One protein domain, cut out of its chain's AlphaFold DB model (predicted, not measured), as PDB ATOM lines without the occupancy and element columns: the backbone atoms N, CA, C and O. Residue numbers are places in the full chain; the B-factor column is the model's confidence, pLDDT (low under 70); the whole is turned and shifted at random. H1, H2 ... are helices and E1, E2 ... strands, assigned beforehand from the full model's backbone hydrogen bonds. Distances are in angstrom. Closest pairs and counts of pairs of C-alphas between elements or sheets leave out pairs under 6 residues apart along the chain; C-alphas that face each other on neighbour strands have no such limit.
ATOM      1  N   ALA A 250      -4.177  17.642  75.493       79.38
ATOM      2  CA  ALA A 250      -4.489  16.446  76.277       79.38
ATOM      3  C   ALA A 250      -5.764  16.631  77.116       79.38
ATOM      4  O   ALA A 250      -6.482  15.662  77.344       79.38
ATOM      5  N   ASN A 251      -6.103  17.874  77.478       80.00
ATOM      6  CA  ASN A 251      -7.294  18.188  78.277       80.00
ATOM      7  C   ASN A 251      -8.578  18.307  77.446       80.00
ATOM      8  O   ASN A 251      -9.646  18.587  77.993       80.00
ATOM      9  N   ARG A 252      -8.503  18.081  76.129       85.62
ATOM     10  CA  ARG A 252      -9.650  18.185  75.230       85.62
ATOM     11  C   ARG A 252      -9.692  17.042  74.226       85.62
ATOM     12  O   ARG A 252      -8.761  16.809  73.465       85.62
ATOM     13  N   VAL A 253     -10.843  16.390  74.158       88.25
ATOM     14  CA  VAL A 253     -11.222  15.478  73.079       88.25
ATOM     15  C   VAL A 253     -12.272  16.171  72.236       88.25
ATOM     16  O   VAL A 253     -13.164  16.826  72.766       88.25
ATOM     17  N   SER A 254     -12.197  16.047  70.917       90.69
ATOM     18  CA  SER A 254     -13.252  16.582  70.061       90.69
ATOM     19  C   SER A 254     -13.510  15.707  68.849       90.69
ATOM     20  O   SER A 254     -12.608  15.033  68.357       90.69
ATOM     21  N   ILE A 255     -14.758  15.730  68.393       89.81
ATOM     22  CA  ILE A 255     -15.253  15.082  67.185       89.81
ATOM     23  C   ILE A 255     -15.747  16.207  66.273       89.81
ATOM     24  O   ILE A 255     -16.653  16.952  66.647       89.81
ATOM     25  N   SER A 256     -15.113  16.361  65.107       81.81
ATOM     26  CA  SER A 256     -15.345  17.487  64.191       81.81
ATOM     27  C   SER A 256     -16.539  17.325  63.245       81.81
ATOM     28  O   SER A 256     -16.907  18.306  62.619       81.81
ATOM     29  N   ASP A 257     -17.172  16.150  63.184       84.31
ATOM     30  CA  ASP A 257     -18.424  15.910  62.451       84.31
ATOM     31  C   ASP A 257     -19.212  14.864  63.239       84.31
ATOM     32  O   ASP A 257     -18.712  13.755  63.433       84.31
ATOM     33  N   SER A 258     -20.392  15.181  63.759       83.88
ATOM     34  CA  SER A 258     -21.061  14.298  64.722       83.88
ATOM     35  C   SER A 258     -21.710  13.060  64.098       83.88
ATOM     36  O   SER A 258     -21.824  12.033  64.761       83.88
ATOM     37  N   GLY A 259     -22.119  13.149  62.830       88.44
ATOM     38  CA  GLY A 259     -23.024  12.208  62.178       88.44
ATOM     39  C   GLY A 259     -24.484  12.322  62.638       88.44
ATOM     40  O   GLY A 259     -25.313  11.537  62.188       88.44
ATOM     41  N   LEU A 260     -24.819  13.272  63.522       87.88
ATOM     42  CA  LEU A 260     -26.188  13.487  64.012       87.88
ATOM     43  C   LEU A 260     -27.012  14.388  63.095       87.88
ATOM     44  O   LEU A 260     -28.243  14.345  63.120       87.88
ATOM     45  N   LEU A 261     -26.349  15.249  62.325       86.38
ATOM     46  CA  LEU A 261     -27.008  16.138  61.381       86.38
ATOM     47  C   LEU A 261     -26.858  15.598  59.960       86.38
ATOM     48  O   LEU A 261     -25.971  14.807  59.652       86.38
ATOM     49  N   LEU A 262     -27.740  16.056  59.069       85.56
ATOM     50  CA  LEU A 262     -27.629  15.738  57.649       85.56
ATOM     51  C   LEU A 262     -26.241  16.159  57.129       85.56
ATOM     52  O   LEU A 262     -25.814  17.273  57.446       85.56
ATOM     53  N   PRO A 263     -25.580  15.353  56.277       85.50
ATOM     54  CA  PRO A 263     -24.231  15.644  55.785       85.50
ATOM     55  C   PRO A 263     -24.081  17.042  55.173       85.50
ATOM     56  O   PRO A 263     -23.042  17.674  55.308       85.50
ATOM     57  N   GLN A 264     -25.135  17.558  54.533       85.81
ATOM     58  CA  GLN A 264     -25.163  18.913  53.970       85.81
ATOM     59  C   GLN A 264     -24.940  19.994  55.035       85.81
ATOM     60  O   GLN A 264     -24.236  20.955  54.765       85.81
ATOM     61  N   LYS A 265     -25.495  19.812  56.242       80.56
ATOM     62  CA  LYS A 265     -25.333  20.740  57.368       80.56
ATOM     63  C   LYS A 265     -24.014  20.546  58.109       80.56
ATOM     64  O   LYS A 265     -23.463  21.517  58.607       80.56
ATOM     65  N   GLU A 266     -23.511  19.312  58.210       79.62
ATOM     66  CA  GLU A 266     -22.215  19.057  58.864       79.62
ATOM     67  C   GLU A 266     -21.037  19.586  58.035       79.62
ATOM     68  O   GLU A 266     -20.062  20.074  58.598       79.62
ATOM     69  N   ASN A 267     -21.154  19.559  56.703       80.62
ATOM     70  CA  ASN A 267     -20.084  19.953  55.787       80.62
ATOM     71  C   ASN A 267     -19.982  21.468  55.517       80.62
ATOM     72  O   ASN A 267     -19.118  21.877  54.737       80.62
ATOM     73  N   GLU A 268     -20.820  22.316  56.123       79.81
ATOM     74  CA  GLU A 268     -20.736  23.769  55.921       79.81
ATOM     75  C   GLU A 268     -19.435  24.350  56.531       79.81
ATOM     76  O   GLU A 268     -19.146  24.122  57.712       79.81
ATOM     77  N   PRO A 269     -18.632  25.111  55.759       72.81
ATOM     78  CA  PRO A 269     -17.284  25.539  56.155       72.81
ATOM     79  C   PRO A 269     -17.249  26.471  57.376       72.81
ATOM     80  O   PRO A 269     -16.307  26.385  58.162       72.81
ATOM     81  N   ASP A 270     -18.292  27.276  57.590       67.38
ATOM     82  CA  ASP A 270     -18.387  28.224  58.713       67.38
ATOM     83  C   ASP A 270     -19.077  27.628  59.960       67.38
ATOM     84  O   ASP A 270     -19.241  28.303  60.980       67.38
ATOM     85  N   GLY A 271     -19.504  26.359  59.896       57.09
ATOM     86  CA  GLY A 271     -20.500  25.805  60.814       57.09
ATOM     87  C   GLY A 271     -20.190  24.451  61.437       57.09
ATOM     88  O   GLY A 271     -21.060  23.957  62.154       57.09
ATOM     89  N   ARG A 272     -19.010  23.854  61.197       61.84
ATOM     90  CA  ARG A 272     -18.701  22.486  61.658       61.84
ATOM     91  C   ARG A 272     -18.983  22.339  63.157       61.84
ATOM     92  O   ARG A 272     -18.275  22.951  63.963       61.84
ATOM     93  N   PRO A 273     -20.024  21.580  63.553       59.34
ATOM     94  CA  PRO A 273     -20.355  21.413  64.954       59.34
ATOM     95  C   PRO A 273     -19.259  20.570  65.600       59.34
ATOM     96  O   PRO A 273     -19.154  19.367  65.373       59.34
ATOM     97  N   ILE A 274     -18.435  21.213  66.419       67.56
ATOM     98  CA  ILE A 274     -17.415  20.532  67.200       67.56
ATOM     99  C   ILE A 274     -18.086  20.072  68.488       67.56
ATOM    100  O   ILE A 274     -18.378  20.877  69.381       67.56
ATOM    101  N   ILE A 275     -18.314  18.764  68.585       69.19
ATOM    102  CA  ILE A 275     -18.642  18.135  69.863       69.19
ATOM    103  C   ILE A 275     -17.324  17.934  70.589       69.19
ATOM    104  O   ILE A 275     -16.444  17.212  70.117       69.19
ATOM    105  N   GLY A 276     -17.165  18.617  71.714       65.12
ATOM    106  CA  GLY A 276     -15.986  18.535  72.552       65.12
ATOM    107  C   GLY A 276     -16.316  17.923  73.903       65.12
ATOM    108  O   GLY A 276     -17.358  18.196  74.489       65.12
ATOM    109  N   VAL A 277     -15.389  17.142  74.431       63.19
ATOM    110  CA  VAL A 277     -15.253  16.949  75.870       63.19
ATOM    111  C   VAL A 277     -13.992  17.670  76.269       63.19
ATOM    112  O   VAL A 277     -12.942  17.477  75.661       63.19
ATOM    113  N   SER A 278     -14.101  18.532  77.262       66.94
ATOM    114  CA  SER A 278     -12.937  19.119  77.903       66.94
ATOM    115  C   SER A 278     -13.049  18.776  79.363       66.94
ATOM    116  O   SER A 278     -14.122  18.920  79.965       66.94
ATOM    117  N   GLU A 279     -11.924  18.376  79.933       57.25
ATOM    118  CA  GLU A 279     -11.696  18.603  81.345       57.25
ATOM    119  C   GLU A 279     -11.798  20.119  81.517       57.25
ATOM    120  O   GLU A 279     -11.074  20.890  80.872       57.25
ATOM    121  N   ARG A 280     -12.834  20.580  82.209       49.72
ATOM    122  CA  ARG A 280     -13.185  21.995  82.180       49.72
ATOM    123  C   ARG A 280     -12.292  22.754  83.153       49.72
ATOM    124  O   ARG A 280     -12.714  23.091  84.247       49.72
ATOM    125  N   ILE A 281     -11.088  23.110  82.712       45.19
ATOM    126  CA  ILE A 281     -10.295  24.198  83.320       45.19
ATOM    127  C   ILE A 281     -10.585  25.535  82.595       45.19
ATOM    128  O   ILE A 281      -9.904  26.540  82.791       45.19
ATOM    129  N   PRO A 417     -20.782  17.792  86.275       58.12
ATOM    130  CA  PRO A 417     -19.618  17.441  87.064       58.12
ATOM    131  C   PRO A 417     -18.591  18.554  86.875       58.12
ATOM    132  O   PRO A 417     -18.372  19.024  85.756       58.12
ATOM    133  N   GLU A 418     -17.980  19.005  87.963       60.56
ATOM    134  CA  GLU A 418     -16.959  20.056  87.895       60.56
ATOM    135  C   GLU A 418     -15.732  19.603  87.087       60.56
ATOM    136  O   GLU A 418     -15.032  20.420  86.496       60.56
ATOM    137  N   GLU A 419     -15.531  18.291  86.995       64.88
ATOM    138  CA  GLU A 419     -14.316  17.657  86.487       64.88
ATOM    139  C   GLU A 419     -14.406  17.279  84.994       64.88
ATOM    140  O   GLU A 419     -13.419  17.356  84.269       64.88
ATOM    141  N   CYS A 420     -15.591  16.926  84.479       75.19
ATOM    142  CA  CYS A 420     -15.785  16.543  83.076       75.19
ATOM    143  C   CYS A 420     -16.991  17.272  82.492       75.19
ATOM    144  O   CYS A 420     -18.079  17.217  83.060       75.19
ATOM    145  N   SER A 421     -16.816  17.938  81.345       80.62
ATOM    146  CA  SER A 421     -17.934  18.583  80.655       80.62
ATOM    147  C   SER A 421     -17.945  18.279  79.163       80.62
ATOM    148  O   SER A 421     -16.951  18.468  78.454       80.62
ATOM    149  N   VAL A 422     -19.103  17.840  78.683       77.06
ATOM    150  CA  VAL A 422     -19.420  17.699  77.267       77.06
ATOM    151  C   VAL A 422     -20.023  19.017  76.797       77.06
ATOM    152  O   VAL A 422     -21.120  19.422  77.199       77.06
ATOM    153  N   PHE A 423     -19.317  19.691  75.902       81.81
ATOM    154  CA  PHE A 423     -19.736  20.962  75.336       81.81
ATOM    155  C   PHE A 423     -19.832  20.887  73.815       81.81
ATOM    156  O   PHE A 423     -19.233  20.049  73.144       81.81
ATOM    157  N   PHE A 424     -20.608  21.813  73.273       75.12
ATOM    158  CA  PHE A 424     -20.860  21.931  71.847       75.12
ATOM    159  C   PHE A 424     -20.414  23.317  71.425       75.12
ATOM    160  O   PHE A 424     -20.823  24.311  72.025       75.12
ATOM    161  N   SER A 425     -19.553  23.380  70.415       71.69
ATOM    162  CA  SER A 425     -19.073  24.632  69.846       71.69
ATOM    163  C   SER A 425     -19.354  24.626  68.346       71.69
ATOM    164  O   SER A 425     -18.888  23.746  67.631       71.69
ATOM    165  N   GLY A 426     -20.162  25.576  67.880       64.31
ATOM    166  CA  GLY A 426     -20.522  25.742  66.473       64.31
ATOM    167  C   GLY A 426     -21.444  26.948  66.287       64.31
ATOM    168  O   GLY A 426     -22.204  27.287  67.195       64.31
ATOM    169  N   ALA A 427     -21.375  27.601  65.121       51.31
ATOM    170  CA  ALA A 427     -22.136  28.818  64.794       51.31
ATOM    171  C   ALA A 427     -23.664  28.619  64.840       51.31
ATOM    172  O   ALA A 427     -24.439  29.568  64.967       51.31
ATOM    173  N   TYR A 428     -24.111  27.367  64.800       52.25
ATOM    174  CA  TYR A 428     -25.514  27.017  64.833       52.25
ATOM    175  C   TYR A 428     -25.954  26.664  66.250       52.25
ATOM    176  O   TYR A 428     -25.833  25.520  66.686       52.25
ATOM    177  N   GLY A 429     -26.586  27.625  66.929       54.53
ATOM    178  CA  GLY A 429     -27.443  27.402  68.101       54.53
ATOM    179  C   GLY A 429     -28.693  26.583  67.754       54.53
ATOM    180  O   GLY A 429     -29.812  27.021  67.996       54.53
ATOM    181  N   THR A 430     -28.511  25.438  67.096       59.19
ATOM    182  CA  THR A 430     -29.557  24.531  66.620       59.19
ATOM    183  C   THR A 430     -29.736  23.334  67.537       59.19
ATOM    184  O   THR A 430     -30.806  22.736  67.492       59.19
ATOM    185  N   LEU A 431     -28.751  23.016  68.383       65.69
ATOM    186  CA  LEU A 431     -28.860  21.940  69.360       65.69
ATOM    187  C   LEU A 431     -29.305  22.486  70.719       65.69
ATOM    188  O   LEU A 431     -28.639  23.327  71.320       65.69
ATOM    189  N   TYR A 432     -30.451  22.003  71.188       76.06
ATOM    190  CA  TYR A 432     -31.014  22.307  72.501       76.06
ATOM    191  C   TYR A 432     -31.103  21.040  73.334       76.06
ATOM    192  O   TYR A 432     -31.111  19.926  72.804       76.06
ATOM    193  N   LYS A 433     -31.233  21.208  74.649       79.56
ATOM    194  CA  LYS A 433     -31.584  20.092  75.523       79.56
ATOM    195  C   LYS A 433     -33.062  19.745  75.306       79.56
ATOM    196  O   LYS A 433     -33.889  20.662  75.377       79.56
ATOM    197  N   PRO A 434     -33.401  18.476  75.024       85.19
ATOM    198  CA  PRO A 434     -34.786  18.071  74.843       85.19
ATOM    199  C   PRO A 434     -35.585  18.386  76.109       85.19
ATOM    200  O   PRO A 434     -35.128  18.165  77.233       85.19
ATOM    201  N   ARG A 435     -36.783  18.945  75.925       86.94
ATOM    202  CA  ARG A 435     -37.666  19.286  77.048       86.94
ATOM    203  C   ARG A 435     -38.366  18.062  77.607       86.94
ATOM    204  O   ARG A 435     -38.516  17.999  78.821       86.94
ATOM    205  N   ASP A 436     -38.692  17.111  76.737       92.56
ATOM    206  CA  ASP A 436     -39.617  16.011  77.013       92.56
ATOM    207  C   ASP A 436     -38.937  14.745  77.555       92.56
ATOM    208  O   ASP A 436     -39.629  13.827  77.983       92.56
ATOM    209  N   CYS A 437     -37.601  14.687  77.586       94.00
ATOM    210  CA  CYS A 437     -36.878  13.538  78.130       94.00
ATOM    211  C   CYS A 437     -35.686  13.917  79.021       94.00
ATOM    212  O   CYS A 437     -35.201  15.058  79.025       94.00
ATOM    213  N   ARG A 438     -35.220  12.947  79.815       94.44
ATOM    214  CA  ARG A 438     -34.006  13.024  80.648       94.44
ATOM    215  C   ARG A 438     -33.156  11.775  80.473       94.44
ATOM    216  O   ARG A 438     -33.688  10.714  80.179       94.44
ATOM    217  N   ALA A 439     -31.849  11.901  80.673       95.56
ATOM    218  CA  ALA A 439     -30.957  10.749  80.699       95.56
ATOM    219  C   ALA A 439     -30.981  10.136  82.096       95.56
ATOM    220  O   ALA A 439     -30.865  10.851  83.093       95.56
ATOM    221  N   VAL A 440     -31.107   8.820  82.165       96.44
ATOM    222  CA  VAL A 440     -30.992   8.054  83.402       96.44
ATOM    223  C   VAL A 440     -29.798   7.131  83.266       96.44
ATOM    224  O   VAL A 440     -29.754   6.290  82.370       96.44
ATOM    225  N   LEU A 441     -28.825   7.319  84.149       96.38
ATOM    226  CA  LEU A 441     -27.609   6.527  84.185       96.38
ATOM    227  C   LEU A 441     -27.760   5.371  85.169       96.38
ATOM    228  O   LEU A 441     -28.121   5.560  86.334       96.38
ATOM    229  N   ASP A 442     -27.441   4.188  84.676       96.31
ATOM    230  CA  ASP A 442     -27.438   2.928  85.398       96.31
ATOM    231  C   ASP A 442     -26.073   2.615  86.034       96.31
ATOM    232  O   ASP A 442     -25.025   3.037  85.534       96.31
ATOM    233  N   GLU A 443     -26.061   1.795  87.090       95.06
ATOM    234  CA  GLU A 443     -24.837   1.268  87.717       95.06
ATOM    235  C   GLU A 443     -23.898   0.574  86.703       95.06
ATOM    236  O   GLU A 443     -22.672   0.597  86.856       95.06
ATOM    237  N   SER A 444     -24.441  -0.024  85.636       96.19
ATOM    238  CA  SER A 444     -23.655  -0.682  84.588       96.19
ATOM    239  C   SER A 444     -22.936   0.284  83.636       96.19
ATOM    240  O   SER A 444     -22.186  -0.181  82.772       96.19
ATOM    241  N   GLY A 445     -23.205   1.590  83.729       96.25
ATOM    242  CA  GLY A 445     -22.781   2.600  82.755       96.25
ATOM    243  C   GLY A 445     -23.719   2.740  81.555       96.25
ATOM    244  O   GLY A 445     -23.413   3.481  80.624       96.25
ATOM    245  N   ARG A 446     -24.847   2.022  81.544       97.12
ATOM    246  CA  ARG A 446     -25.893   2.157  80.525       97.12
ATOM    247  C   ARG A 446     -26.683   3.440  80.755       97.12
ATOM    248  O   ARG A 446     -26.966   3.795  81.893       97.12
ATOM    249  N   ILE A 447     -27.056   4.110  79.674       97.62
ATOM    250  CA  ILE A 447     -27.877   5.316  79.703       97.62
ATOM    251  C   ILE A 447     -29.201   4.996  79.018       97.62
ATOM    252  O   ILE A 447     -29.219   4.639  77.841       97.62
ATOM    253  N   ASP A 448     -30.297   5.140  79.753       97.44
ATOM    254  CA  ASP A 448     -31.658   5.067  79.223       97.44
ATOM    255  C   ASP A 448     -32.257   6.482  79.129       97.44
ATOM    256  O   ASP A 448     -31.814   7.412  79.813       97.44
ATOM    257  N   LEU A 449     -33.284   6.662  78.296       97.06
ATOM    258  CA  LEU A 449     -34.073   7.898  78.278       97.06
ATOM    259  C   LEU A 449     -35.326   7.726  79.122       97.06
ATOM    260  O   LEU A 449     -36.060   6.760  78.960       97.06
ATOM    261  N   LEU A 450     -35.590   8.690  79.991       97.25
ATOM    262  CA  LEU A 450     -36.844   8.825  80.713       97.25
ATOM    263  C   LEU A 450     -37.741   9.803  79.964       97.25
ATOM    264  O   LEU A 450     -37.391  10.980  79.853       97.25
ATOM    265  N   ASP A 451     -38.888   9.337  79.486       96.50
ATOM    266  CA  ASP A 451     -39.952  10.206  78.981       96.50
ATOM    267  C   ASP A 451     -40.631  10.896  80.171       96.50
ATOM    268  O   ASP A 451     -41.140  10.248  81.080       96.50
ATOM    269  N   LEU A 452     -40.631  12.227  80.196       95.06
ATOM    270  CA  LEU A 452     -41.151  12.995  81.328       95.06
ATOM    271  C   LEU A 452     -42.677  13.006  81.428       95.06
ATOM    272  O   LEU A 452     -43.197  13.345  82.491       95.06
ATOM    273  N   LYS A 453     -43.391  12.662  80.350       95.62
ATOM    274  CA  LYS A 453     -44.859  12.604  80.335       95.62
ATOM    275  C   LYS A 453     -45.360  11.275  80.883       95.62
ATOM    276  O   LYS A 453     -46.309  11.258  81.665       95.62
ATOM    277  N   THR A 454     -44.738  10.177  80.466       96.88
ATOM    278  CA  THR A 454     -45.121   8.811  80.862       96.88
ATOM    279  C   THR A 454     -44.360   8.314  82.087       96.88
ATOM    280  O   THR A 454     -44.862   7.453  82.805       96.88
ATOM    281  N   LEU A 455     -43.183   8.891  82.360       97.50
ATOM    282  CA  LEU A 455     -42.213   8.430  83.355       97.50
ATOM    283  C   LEU A 455     -41.687   7.011  83.097       97.50
ATOM    284  O   LEU A 455     -41.175   6.359  84.009       97.50
ATOM    285  N   ASP A 456     -41.784   6.560  81.847       97.25
ATOM    286  CA  ASP A 456     -41.237   5.296  81.376       97.25
ATOM    287  C   ASP A 456     -39.803   5.453  80.858       97.25
ATOM    288  O   ASP A 456     -39.431   6.468  80.262       97.25
ATOM    289  N   LEU A 457     -38.998   4.407  81.062       96.69
ATOM    290  CA  LEU A 457     -37.654   4.312  80.497       96.69
ATOM    291  C   LEU A 457     -37.702   3.715  79.086       96.69
ATOM    292  O   LEU A 457     -37.877   2.502  78.915       96.69
ATOM    293  N   THR A 458     -37.480   4.552  78.079       92.38
ATOM    294  CA  THR A 458     -37.466   4.186  76.663       92.38
ATOM    295  C   THR A 458     -36.069   3.744  76.228       92.38
ATOM    296  O   THR A 458     -35.259   4.588  75.862       92.38
ATOM    297  N   GLY A 459     -35.817   2.426  76.246       85.56
ATOM    298  CA  GLY A 459     -34.645   1.762  75.641       85.56
ATOM    299  C   GLY A 459     -33.253   2.260  76.087       85.56
ATOM    300  O   GLY A 459     -33.135   3.271  76.772       85.56
ATOM    301  N   PRO A 460     -32.172   1.547  75.718       94.50
ATOM    302  CA  PRO A 460     -30.826   2.092  75.854       94.50
ATOM    303  C   PRO A 460     -30.633   3.210  74.828       94.50
ATOM    304  O   PRO A 460     -30.726   2.968  73.631       94.50
ATOM    305  N   ALA A 461     -30.318   4.416  75.285       96.56
ATOM    306  CA  ALA A 461     -29.858   5.496  74.415       96.56
ATOM    307  C   ALA A 461     -28.340   5.494  74.221       96.56
ATOM    308  O   ALA A 461     -27.831   6.217  73.373       96.56
ATOM    309  N   GLY A 462     -27.601   4.707  75.004       97.00
ATOM    310  CA  GLY A 462     -26.165   4.513  74.839       97.00
ATOM    311  C   GLY A 462     -25.485   4.116  76.143       97.00
ATOM    312  O   GLY A 462     -26.121   3.586  77.056       97.00
ATOM    313  N   PHE A 463     -24.177   4.354  76.225       97.50
ATOM    314  CA  PHE A 463     -23.337   3.924  77.346       97.50
ATOM    315  C   PHE A 463     -22.241   4.952  77.640       97.50
ATOM    316  O   PHE A 463     -21.836   5.711  76.756       97.50
ATOM    317  N   LEU A 464     -21.727   4.957  78.871       96.94
ATOM    318  CA  LEU A 464     -20.510   5.692  79.201       96.94
ATOM    319  C   LEU A 464     -19.326   5.124  78.399       96.94
ATOM    320  O   LEU A 464     -19.070   3.916  78.455       96.94
ATOM    321  N   PRO A 465     -18.596   5.953  77.634       96.75
ATOM    322  CA  PRO A 465     -17.465   5.475  76.869       96.75
ATOM    323  C   PRO A 465     -16.314   5.088  77.794       96.75
ATOM    324  O   PRO A 465     -16.023   5.755  78.782       96.75
ATOM    325  N   ARG A 466     -15.607   4.020  77.434       95.88
ATOM    326  CA  ARG A 466     -14.471   3.522  78.213       95.88
ATOM    327  C   ARG A 466     -13.244   4.401  77.946       95.88
ATOM    328  O   ARG A 466     -12.774   4.434  76.806       95.88
ATOM    329  N   PRO A 467     -12.706   5.126  78.941       93.44
ATOM    330  CA  PRO A 467     -11.469   5.869  78.762       93.44
ATOM    331  C   PRO A 467     -10.283   4.910  78.668       93.44
ATOM    332  O   PRO A 467     -10.271   3.835  79.272       93.44
ATOM    333  N   ARG A 468      -9.282   5.277  77.867       92.19
ATOM    334  CA  ARG A 468      -8.103   4.443  77.638       92.19
ATOM    335  C   ARG A 468      -7.084   4.677  78.747       92.19
ATOM    336  O   ARG A 468      -6.492   5.742  78.806       92.19
ATOM    337  N   THR A 469      -6.828   3.680  79.580       89.62
ATOM    338  CA  THR A 469      -5.814   3.762  80.637       89.62
ATOM    339  C   THR A 469      -4.436   3.359  80.103       89.62
ATOM    340  O   THR A 469      -4.279   2.963  78.946       89.62
ATOM    341  N   HIS A 470      -3.407   3.429  80.953       85.50
ATOM    342  CA  HIS A 470      -2.056   2.977  80.597       85.50
ATOM    343  C   HIS A 470      -1.987   1.488  80.227       85.50
ATOM    344  O   HIS A 470      -1.092   1.091  79.483       85.50
ATOM    345  N   PHE A 471      -2.919   0.677  80.732       88.81
ATOM    346  CA  PHE A 471      -2.900  -0.778  80.581       88.81
ATOM    347  C   PHE A 471      -3.992  -1.317  79.655       88.81
ATOM    348  O   PHE A 471      -4.009  -2.513  79.387       88.81
ATOM    349  N   GLY A 472      -4.882  -0.476  79.131       90.56
ATOM    350  CA  GLY A 472      -5.967  -0.940  78.273       90.56
ATOM    351  C   GLY A 472      -7.162  -0.005  78.289       90.56
ATOM    352  O   GLY A 472      -7.017   1.216  78.266       90.56
ATOM    353  N   TRP A 473      -8.352  -0.589  78.303       93.19
ATOM    354  CA  TRP A 473      -9.604   0.146  78.382       93.19
ATOM    355  C   TRP A 473     -10.135   0.078  79.807       93.19
ATOM    356  O   TRP A 473     -10.386  -1.006  80.331       93.19
ATOM    357  N   GLY A 474     -10.346   1.240  80.418       91.25
ATOM    358  CA  GLY A 474     -10.925   1.340  81.753       91.25
ATOM    359  C   GLY A 474     -12.364   0.831  81.807       91.25
ATOM    360  O   GLY A 474     -12.949   0.393  80.814       91.25
ATOM    361  N   SER A 475     -12.962   0.894  82.988       92.06
ATOM    362  CA  SER A 475     -14.370   0.545  83.187       92.06
ATOM    363  C   SER A 475     -15.304   1.606  82.586       92.06
ATOM    364  O   SER A 475     -14.958   2.781  82.518       92.06
ATOM    365  N   GLN A 476     -16.500   1.190  82.164       94.69
ATOM    366  CA  GLN A 476     -17.619   2.090  81.838       94.69
ATOM    367  C   GLN A 476     -18.534   2.337  83.044       94.69
ATOM    368  O   GLN A 476     -19.508   3.079  82.947       94.69
ATOM    369  N   LYS A 477     -18.287   1.657  84.173       95.12
ATOM    370  CA  LYS A 477     -19.145   1.793  85.348       95.12
ATOM    371  C   LYS A 477     -18.916   3.164  85.977       95.12
ATOM    372  O   LYS A 477     -17.759   3.516  86.205       95.12
ATOM    373  N   PRO A 478     -19.975   3.894  86.345       93.69
ATOM    374  CA  PRO A 478     -19.845   5.249  86.870       93.69
ATOM    375  C   PRO A 478     -18.942   5.329  88.106       93.69
ATOM    376  O   PRO A 478     -18.060   6.170  88.151       93.69
ATOM    377  N   LYS A 479     -19.071   4.378  89.042       92.38
ATOM    378  CA  LYS A 479     -18.230   4.286  90.255       92.38
ATOM    379  C   LYS A 479     -16.734   4.053  89.994       92.38
ATOM    380  O   LYS A 479     -15.913   4.131  90.901       92.38
ATOM    381  N   ASP A 480     -16.377   3.640  88.781       92.94
ATOM    382  CA  ASP A 480     -14.993   3.366  88.401       92.94
ATOM    383  C   ASP A 480     -14.388   4.530  87.592       92.94
ATOM    384  O   ASP A 480     -13.186   4.517  87.321       92.94
ATOM    385  N   LEU A 481     -15.198   5.530  87.232       90.94
ATOM    386  CA  LEU A 481     -14.818   6.730  86.492       90.94
ATOM    387  C   LEU A 481     -14.685   7.901  87.458       90.94
ATOM    388  O   LEU A 481     -15.519   8.058  88.340       90.94
ATOM    389  N   LEU A 482     -13.656   8.733  87.277       86.81
ATOM    390  CA  LEU A 482     -13.486   9.913  88.129       86.81
ATOM    391  C   LEU A 482     -14.638  10.901  87.908       86.81
ATOM    392  O   LEU A 482     -15.235  11.386  88.855       86.81
ATOM    393  N   ALA A 483     -14.996  11.112  86.641       88.81
ATOM    394  CA  ALA A 483     -16.120  11.946  86.248       88.81
ATOM    395  C   ALA A 483     -16.695  11.503  84.902       88.81
ATOM    396  O   ALA A 483     -16.039  10.822  84.112       88.81
ATOM    397  N   TYR A 484     -17.922  11.915  84.613       92.06
ATOM    398  CA  TYR A 484     -18.588  11.678  83.336       92.06
ATOM    399  C   TYR A 484     -19.671  12.727  83.117       92.06
ATOM    400  O   TYR A 484     -20.256  13.207  84.078       92.06
ATOM    401  N   ASP A 485     -19.979  13.049  81.868       91.69
ATOM    402  CA  ASP A 485     -21.057  13.981  81.532       91.69
ATOM    403  C   ASP A 485     -21.880  13.433  80.363       91.69
ATOM    404  O   ASP A 485     -21.352  12.771  79.467       91.69
ATOM    405  N   VAL A 486     -23.186  13.691  80.381       91.94
ATOM    406  CA  VAL A 486     -24.128  13.257  79.343       91.94
ATOM    407  C   VAL A 486     -24.919  14.464  78.885       91.94
ATOM    408  O   VAL A 486     -25.648  15.096  79.651       91.94
ATOM    409  N   ASN A 487     -24.829  14.755  77.594       91.44
ATOM    410  CA  ASN A 487     -25.523  15.879  77.000       91.44
ATOM    411  C   ASN A 487     -26.457  15.388  75.891       91.44
ATOM    412  O   ASN A 487     -26.023  14.950  74.823       91.44
ATOM    413  N   LEU A 488     -27.757  15.438  76.185       92.38
ATOM    414  CA  LEU A 488     -28.820  15.099  75.244       92.38
ATOM    415  C   LEU A 488     -28.988  16.204  74.200       92.38
ATOM    416  O   LEU A 488     -29.000  17.390  74.539       92.38
ATOM    417  N   LEU A 489     -29.197  15.809  72.946       90.50
ATOM    418  CA  LEU A 489     -29.250  16.718  71.809       90.50
ATOM    419  C   LEU A 489     -30.619  16.669  71.138       90.50
ATOM    420  O   LEU A 489     -31.199  15.605  70.926       90.50
ATOM    421  N   SER A 490     -31.141  17.844  70.794       90.12
ATOM    422  CA  SER A 490     -32.393  18.024  70.053       90.12
ATOM    423  C   SER A 490     -32.267  19.168  69.055       90.12
ATOM    424  O   SER A 490     -31.536  20.122  69.304       90.12
ATOM    425  N   VAL A 491     -32.991  19.110  67.939       86.38
ATOM    426  CA  VAL A 491     -32.984  20.180  66.926       86.38
ATOM    427  C   VAL A 491     -34.006  21.263  67.294       86.38
ATOM    428  O   VAL A 491     -35.182  20.964  67.484       86.38
ATOM    429  N   LYS A 492     -33.581  22.535  67.327       79.12
ATOM    430  CA  LYS A 492     -34.346  23.732  67.754       79.12
ATOM    431  C   LYS A 492     -35.815  23.747  67.338       79.12
ATOM    432  O   LYS A 492     -36.683  24.030  68.157       79.12
ATOM    433  N   ASN A 493     -36.073  23.467  66.063       82.06
ATOM    434  CA  ASN A 493     -37.402  23.614  65.469       82.06
ATOM    435  C   ASN A 493     -38.295  22.389  65.682       82.06
ATOM    436  O   ASN A 493     -39.498  22.481  65.474       82.06
ATOM    437  N   GLN A 494     -37.720  21.252  66.074       79.25
ATOM    438  CA  GLN A 494     -38.459  20.007  66.252       79.25
ATOM    439  C   GLN A 494     -38.601  19.625  67.725       79.25
ATOM    440  O   GLN A 494     -39.515  18.882  68.045       79.25
ATOM    441  N   GLN A 495     -37.705  20.090  68.609       80.94
ATOM    442  CA  GLN A 495     -37.587  19.669  70.021       80.94
ATOM    443  C   GLN A 495     -37.437  18.150  70.237       80.94
ATOM    444  O   GLN A 495     -37.252  17.703  71.368       80.94
ATOM    445  N   ASN A 496     -37.437  17.369  69.158       88.12
ATOM    446  CA  ASN A 496     -37.248  15.936  69.167       88.12
ATOM    447  C   ASN A 496     -35.793  15.610  69.487       88.12
ATOM    448  O   ASN A 496     -34.864  16.225  68.952       88.12
ATOM    449  N   TYR A 497     -35.621  14.622  70.358       92.88
ATOM    450  CA  TYR A 497     -34.339  14.001  70.639       92.88
ATOM    451  C   TYR A 497     -33.738  13.430  69.346       92.88
ATOM    452  O   TYR A 497     -34.406  12.684  68.629       92.88
ATOM    453  N   VAL A 498     -32.497  13.809  69.037       93.69
ATOM    454  CA  VAL A 498     -31.771  13.328  67.846       93.69
ATOM    455  C   VAL A 498     -30.595  12.415  68.182       93.69
ATOM    456  O   VAL A 498     -30.054  11.777  67.287       93.69
ATOM    457  N   GLY A 499     -30.206  12.355  69.454       94.69
ATOM    458  CA  GLY A 499     -29.058  11.595  69.927       94.69
ATOM    459  C   GLY A 499     -28.414  12.267  71.133       94.69
ATOM    460  O   GLY A 499     -28.943  13.228  71.700       94.69
ATOM    461  N   MET A 500     -27.250  11.780  71.543       95.00
ATOM    462  CA  MET A 500     -26.525  12.335  72.686       95.00
ATOM    463  C   MET A 500     -25.017  12.259  72.506       95.00
ATOM    464  O   MET A 500     -24.507  11.425  71.762       95.00
ATOM    465  N   ALA A 501     -24.302  13.114  73.233       94.06
ATOM    466  CA  ALA A 501     -22.868  12.969  73.418       94.06
ATOM    467  C   ALA A 501     -22.556  12.689  74.884       94.06
ATOM    468  O   ALA A 501     -23.147  13.282  75.790       94.06
ATOM    469  N   VAL A 502     -21.614  11.783  75.095       95.06
ATOM    470  CA  VAL A 502     -21.249  11.274  76.408       95.06
ATOM    471  C   VAL A 502     -19.745  11.374  76.572       95.06
ATOM    472  O   VAL A 502     -18.995  10.898  75.721       95.06
ATOM    473  N   GLY A 503     -19.317  11.995  77.662       93.62
ATOM    474  CA  GLY A 503     -17.928  12.110  78.071       93.62
ATOM    475  C   GLY A 503     -17.655  11.256  79.298       93.62
ATOM    476  O   GLY A 503     -18.510  11.102  80.168       93.62
ATOM    477  N   SER A 504     -16.459  10.694  79.390       94.00
ATOM    478  CA  SER A 504     -15.994  10.002  80.591       94.00
ATOM    479  C   SER A 504     -14.519  10.270  80.820       94.00
ATOM    480  O   SER A 504     -13.723  10.254  79.881       94.00
ATOM    481  N   LEU A 505     -14.171  10.506  82.078       90.50
ATOM    482  CA  LEU A 505     -12.825  10.733  82.574       90.50
ATOM    483  C   LEU A 505     -12.364   9.479  83.317       90.50
ATOM    484  O   LEU A 505     -13.054   8.958  84.197       90.50
ATOM    485  N   SER A 506     -11.189   8.975  82.952       90.94
ATOM    486  CA  SER A 506     -10.582   7.817  83.608       90.94
ATOM    487  C   SER A 506     -10.429   8.029  85.106       90.94
ATOM    488  O   SER A 506     -10.229   9.156  85.545       90.94
ATOM    489  N   ARG A 507     -10.401   6.934  85.869       89.31
ATOM    490  CA  ARG A 507     -10.169   6.925  87.320       89.31
ATOM    491  C   ARG A 507      -8.970   7.767  87.782       89.31
ATOM    492  O   ARG A 507      -8.968   8.266  88.897       89.31
ATOM    493  N   GLN A 508      -7.937   7.890  86.947       84.94
ATOM    494  CA  GLN A 508      -6.724   8.652  87.260       84.94
ATOM    495  C   GLN A 508      -6.838  10.153  86.952       84.94
ATOM    496  O   GLN A 508      -5.898  10.890  87.225       84.94
ATOM    497  N   GLY A 509      -7.916  10.588  86.298       85.62
ATOM    498  CA  GLY A 509      -8.050  11.950  85.778       85.62
ATOM    499  C   GLY A 509      -7.164  12.256  84.567       85.62
ATOM    500  O   GLY A 509      -7.025  13.409  84.197       85.62
ATOM    501  N   THR A 510      -6.536  11.256  83.940       84.94
ATOM    502  CA  THR A 510      -5.497  11.506  82.929       84.94
ATOM    503  C   THR A 510      -5.936  11.295  81.483       84.94
ATOM    504  O   THR A 510      -5.273  11.762  80.556       84.94
ATOM    505  N   THR A 511      -7.025  10.562  81.254       89.31
ATOM    506  CA  THR A 511      -7.535  10.287  79.908       89.31
ATOM    507  C   THR A 511      -9.037  10.457  79.832       89.31
ATOM    508  O   THR A 511      -9.762  10.127  80.769       89.31
ATOM    509  N   MET A 512      -9.508  10.947  78.688       91.50
ATOM    510  CA  MET A 512     -10.932  11.113  78.425       91.50
ATOM    511  C   MET A 512     -11.362  10.287  77.225       91.50
ATOM    512  O   MET A 512     -10.606  10.082  76.270       91.50
ATOM    513  N   ALA A 513     -12.612   9.855  77.266       94.44
ATOM    514  CA  ALA A 513     -13.326   9.330  76.123       94.44
ATOM    515  C   ALA A 513     -14.576  10.164  75.857       94.44
ATOM    516  O   ALA A 513     -15.233  10.637  76.782       94.44
ATOM    517  N   LEU A 514     -14.892  10.320  74.579       94.88
ATOM    518  CA  LEU A 514     -16.096  10.955  74.078       94.88
ATOM    519  C   LEU A 514     -16.766   9.992  73.100       94.88
ATOM    520  O   LEU A 514     -16.110   9.489  72.191       94.88
ATOM    521  N   ALA A 515     -18.059   9.764  73.270       96.25
ATOM    522  CA  ALA A 515     -18.888   9.007  72.343       96.25
ATOM    523  C   ALA A 515     -20.104   9.826  71.918       96.25
ATOM    524  O   ALA A 515     -20.657  10.589  72.709       96.25
ATOM    525  N   VAL A 516     -20.522   9.646  70.670       95.62
ATOM    526  CA  VAL A 516     -21.751  10.208  70.111       95.62
ATOM    527  C   VAL A 516     -22.659   9.052  69.726       95.62
ATOM    528  O   VAL A 516     -22.230   8.149  69.005       95.62
ATOM    529  N   PHE A 517     -23.895   9.094  70.209       96.94
ATOM    530  CA  PHE A 517     -24.926   8.092  69.963       96.94
ATOM    531  C   PHE A 517     -26.086   8.707  69.183       96.94
ATOM    532  O   PHE A 517     -26.449   9.859  69.442       96.94
ATOM    533  N   ASP A 518     -26.649   7.950  68.240       96.00
ATOM    534  CA  ASP A 518     -27.859   8.335  67.510       96.00
ATOM    535  C   ASP A 518     -29.115   8.228  68.396       96.00
ATOM    536  O   ASP A 518     -29.045   7.924  69.590       96.00
ATOM    537  N   LYS A 519     -30.286   8.525  67.824       95.75
ATOM    538  CA  LYS A 519     -31.563   8.472  68.550       95.75
ATOM    539  C   LYS A 519     -31.983   7.042  68.930       95.75
ATOM    540  O   LYS A 519     -32.791   6.883  69.839       95.75
ATOM    541  N   GLU A 520     -31.466   6.028  68.235       96.69
ATOM    542  CA  GLU A 520     -31.662   4.603  68.519       96.69
ATOM    543  C   GLU A 520     -30.672   4.057  69.561       96.69
ATOM    544  O   GLU A 520     -30.807   2.916  70.001       96.69
ATOM    545  N   GLY A 521     -29.686   4.863  69.955       96.31
ATOM    546  CA  GLY A 521     -28.646   4.511  70.908       96.31
ATOM    547  C   GLY A 521     -27.464   3.741  70.324       96.31
ATOM    548  O   GLY A 521     -26.654   3.194  71.077       96.31
ATOM    549  N   ASN A 522     -27.316   3.717  68.998       97.31
ATOM    550  CA  ASN A 522     -26.126   3.175  68.354       97.31
ATOM    551  C   ASN A 522     -24.987   4.190  68.419       97.31
ATOM    552  O   ASN A 522     -25.160   5.387  68.186       97.31
ATOM    553  N   GLN A 523     -23.786   3.697  68.702       97.00
ATOM    554  CA  GLN A 523     -22.585   4.520  68.722       97.00
ATOM    555  C   GLN A 523     -22.184   4.905  67.291       97.00
ATOM    556  O   GLN A 523     -21.776   4.049  66.507       97.00
ATOM    557  N   ILE A 524     -22.247   6.198  66.968       96.19
ATOM    558  CA  ILE A 524     -21.883   6.736  65.650       96.19
ATOM    559  C   ILE A 524     -20.377   6.978  65.578       96.19
ATOM    560  O   ILE A 524     -19.707   6.587  64.621       96.19
ATOM    561  N   LYS A 525     -19.833   7.651  66.600       95.56
ATOM    562  CA  LYS A 525     -18.423   8.046  66.666       95.56
ATOM    563  C   LYS A 525     -17.898   7.999  68.084       95.56
ATOM    564  O   LYS A 525     -18.614   8.288  69.039       95.56
ATOM    565  N   THR A 526     -16.608   7.710  68.191       95.25
ATOM    566  CA  THR A 526     -15.842   7.838  69.423       95.25
ATOM    567  C   THR A 526     -14.550   8.585  69.179       95.25
ATOM    568  O   THR A 526     -13.952   8.525  68.105       95.25
ATOM    569  N   ALA A 527     -14.114   9.292  70.207       93.75
ATOM    570  CA  ALA A 527     -12.811   9.905  70.273       93.75
ATOM    571  C   ALA A 527     -12.238   9.703  71.674       93.75
ATOM    572  O   ALA A 527     -12.960   9.611  72.665       93.75
ATOM    573  N   HIS A 528     -10.917   9.642  71.746       92.81
ATOM    574  CA  HIS A 528     -10.187   9.475  72.993       92.81
ATOM    575  C   HIS A 528      -9.051  10.482  73.021       92.81
ATOM    576  O   HIS A 528      -8.513  10.833  71.964       92.81
ATOM    577  N   THR A 529      -8.649  10.920  74.214       87.25
ATOM    578  CA  THR A 529      -7.375  11.627  74.328       87.25
ATOM    579  C   THR A 529      -6.281  10.686  73.849       87.25
ATOM    580  O   THR A 529      -6.242   9.498  74.193       87.25
ATOM    581  N   LYS A 530      -5.372  11.200  73.019       77.31
ATOM    582  CA  LYS A 530      -4.108  10.500  72.840       77.31
ATOM    583  C   LYS A 530      -3.421  10.544  74.197       77.31
ATOM    584  O   LYS A 530      -3.334  11.599  74.817       77.31
ATOM    585  N   ALA A 531      -2.980   9.390  74.668       65.94
ATOM    586  CA  ALA A 531      -2.126   9.285  75.834       65.94
ATOM    587  C   ALA A 531      -0.781   9.957  75.495       65.94
ATOM    588  O   ALA A 531       0.156   9.296  75.059       65.94
ATOM    589  N   GLU A 532      -0.707  11.284  75.594       69.06
ATOM    590  CA  GLU A 532       0.475  12.078  75.230       69.06
ATOM    591  C   GLU A 532       1.445  12.253  76.405       69.06
ATOM    592  O   GLU A 532       2.244  13.176  76.392       69.06
TER     593      GLU A 532
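AT A GLANCE: This is residues 250 to 281 and 417 to 532 of the 716 residues of an uncharacterized protein of Phycisphaerales bacterium (UniProt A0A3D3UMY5). Three sheets are stacked face to face: the four-strand sheet E7 E8 E9 E10 is the middle layer, with E1 E2 E3 over one of its faces and E4 E5 E6 only partly over the other. The short helix H1 lies off the sheets, far from the core. The 148 printed residues hold ten named strands and one named helix, in the order E1 H1 E2 E3 E4 E5 E6 E7 E8 E9 E10; each sheet is antiparallel, in the order just given. The class is mostly strand, though under half of the residues are in named elements. The whole is compact, with a radius of gyration of the C-alphas of 14.9 A and spans of 43 by 40 by 25 A.

IN THESE COORDINATES: Find C-alpha 252 at (-9.650, 18.185, 75.230), where E1 begins; it runs to residue 255. H1 follows at residues 263 to 266, then E2 at 274 to 278 and, past the cut, E3 at 421 to 425. Go on to E4, residues 437 to 442, 16.0 A; E5, 446 to 451, 16.3 A; and E6, 457 to 463. E7, residues 483 to 491, starts at (-16.120, 11.946, 86.248) and is 26.9 A long. E8, 497 to 505, is 24.8 A and E9, 512 to 518, is 20.3 A. E10, 523 to 528, ends at (-10.187, 9.475, 72.993).

HOW THE PARTS SIT: Begin with the meander E7 E8 E9 E10, each strand the antiparallel neighbour of the one before; its sheet is strongly twisted. Look for N 487 and O 501 at 2.9 A between E7 and E8, N 502 and O 515 at 2.8 A between E8 and E9, and N 514 and O 527 at 2.8 A between E9 and E10. In the sheet E1 E2 E3, N 253 and O 277 are 2.8 A apart, and N 423 and O 276 are 2.8 A apart. Its strands stand at 33 degrees to those of the four-strand sheet; the closest C-alphas of E3 and E7 are those of Ser 421 and Asp 485, 5.6 A. In the second meander, E4 E5 E6, find N 440 and O 448 at 2.8 A and N 458 and O 449 at 2.8 A. The closest C-alphas of E6 and E9 are those of Gly 462 and Phe 517, 6.2 A. H1 is not on any of the three sheets and is too short for an O i to N i+4 pair; its one O i to N i+3 pair is within hydrogen-bond range.

THE WHOLE: The C-alphas farthest apart are those of Thr 454 and Glu 532, 46.1 A. Residues 282 to 416 are not printed, and C-alphas 281 and 417 are 12.1 A apart across this cut. The links E3 to E4 and E6 to E7 are long. Confidence is under 70 at residues 270 to 281, 417 to 419, 426 to 431 and 531 to 532.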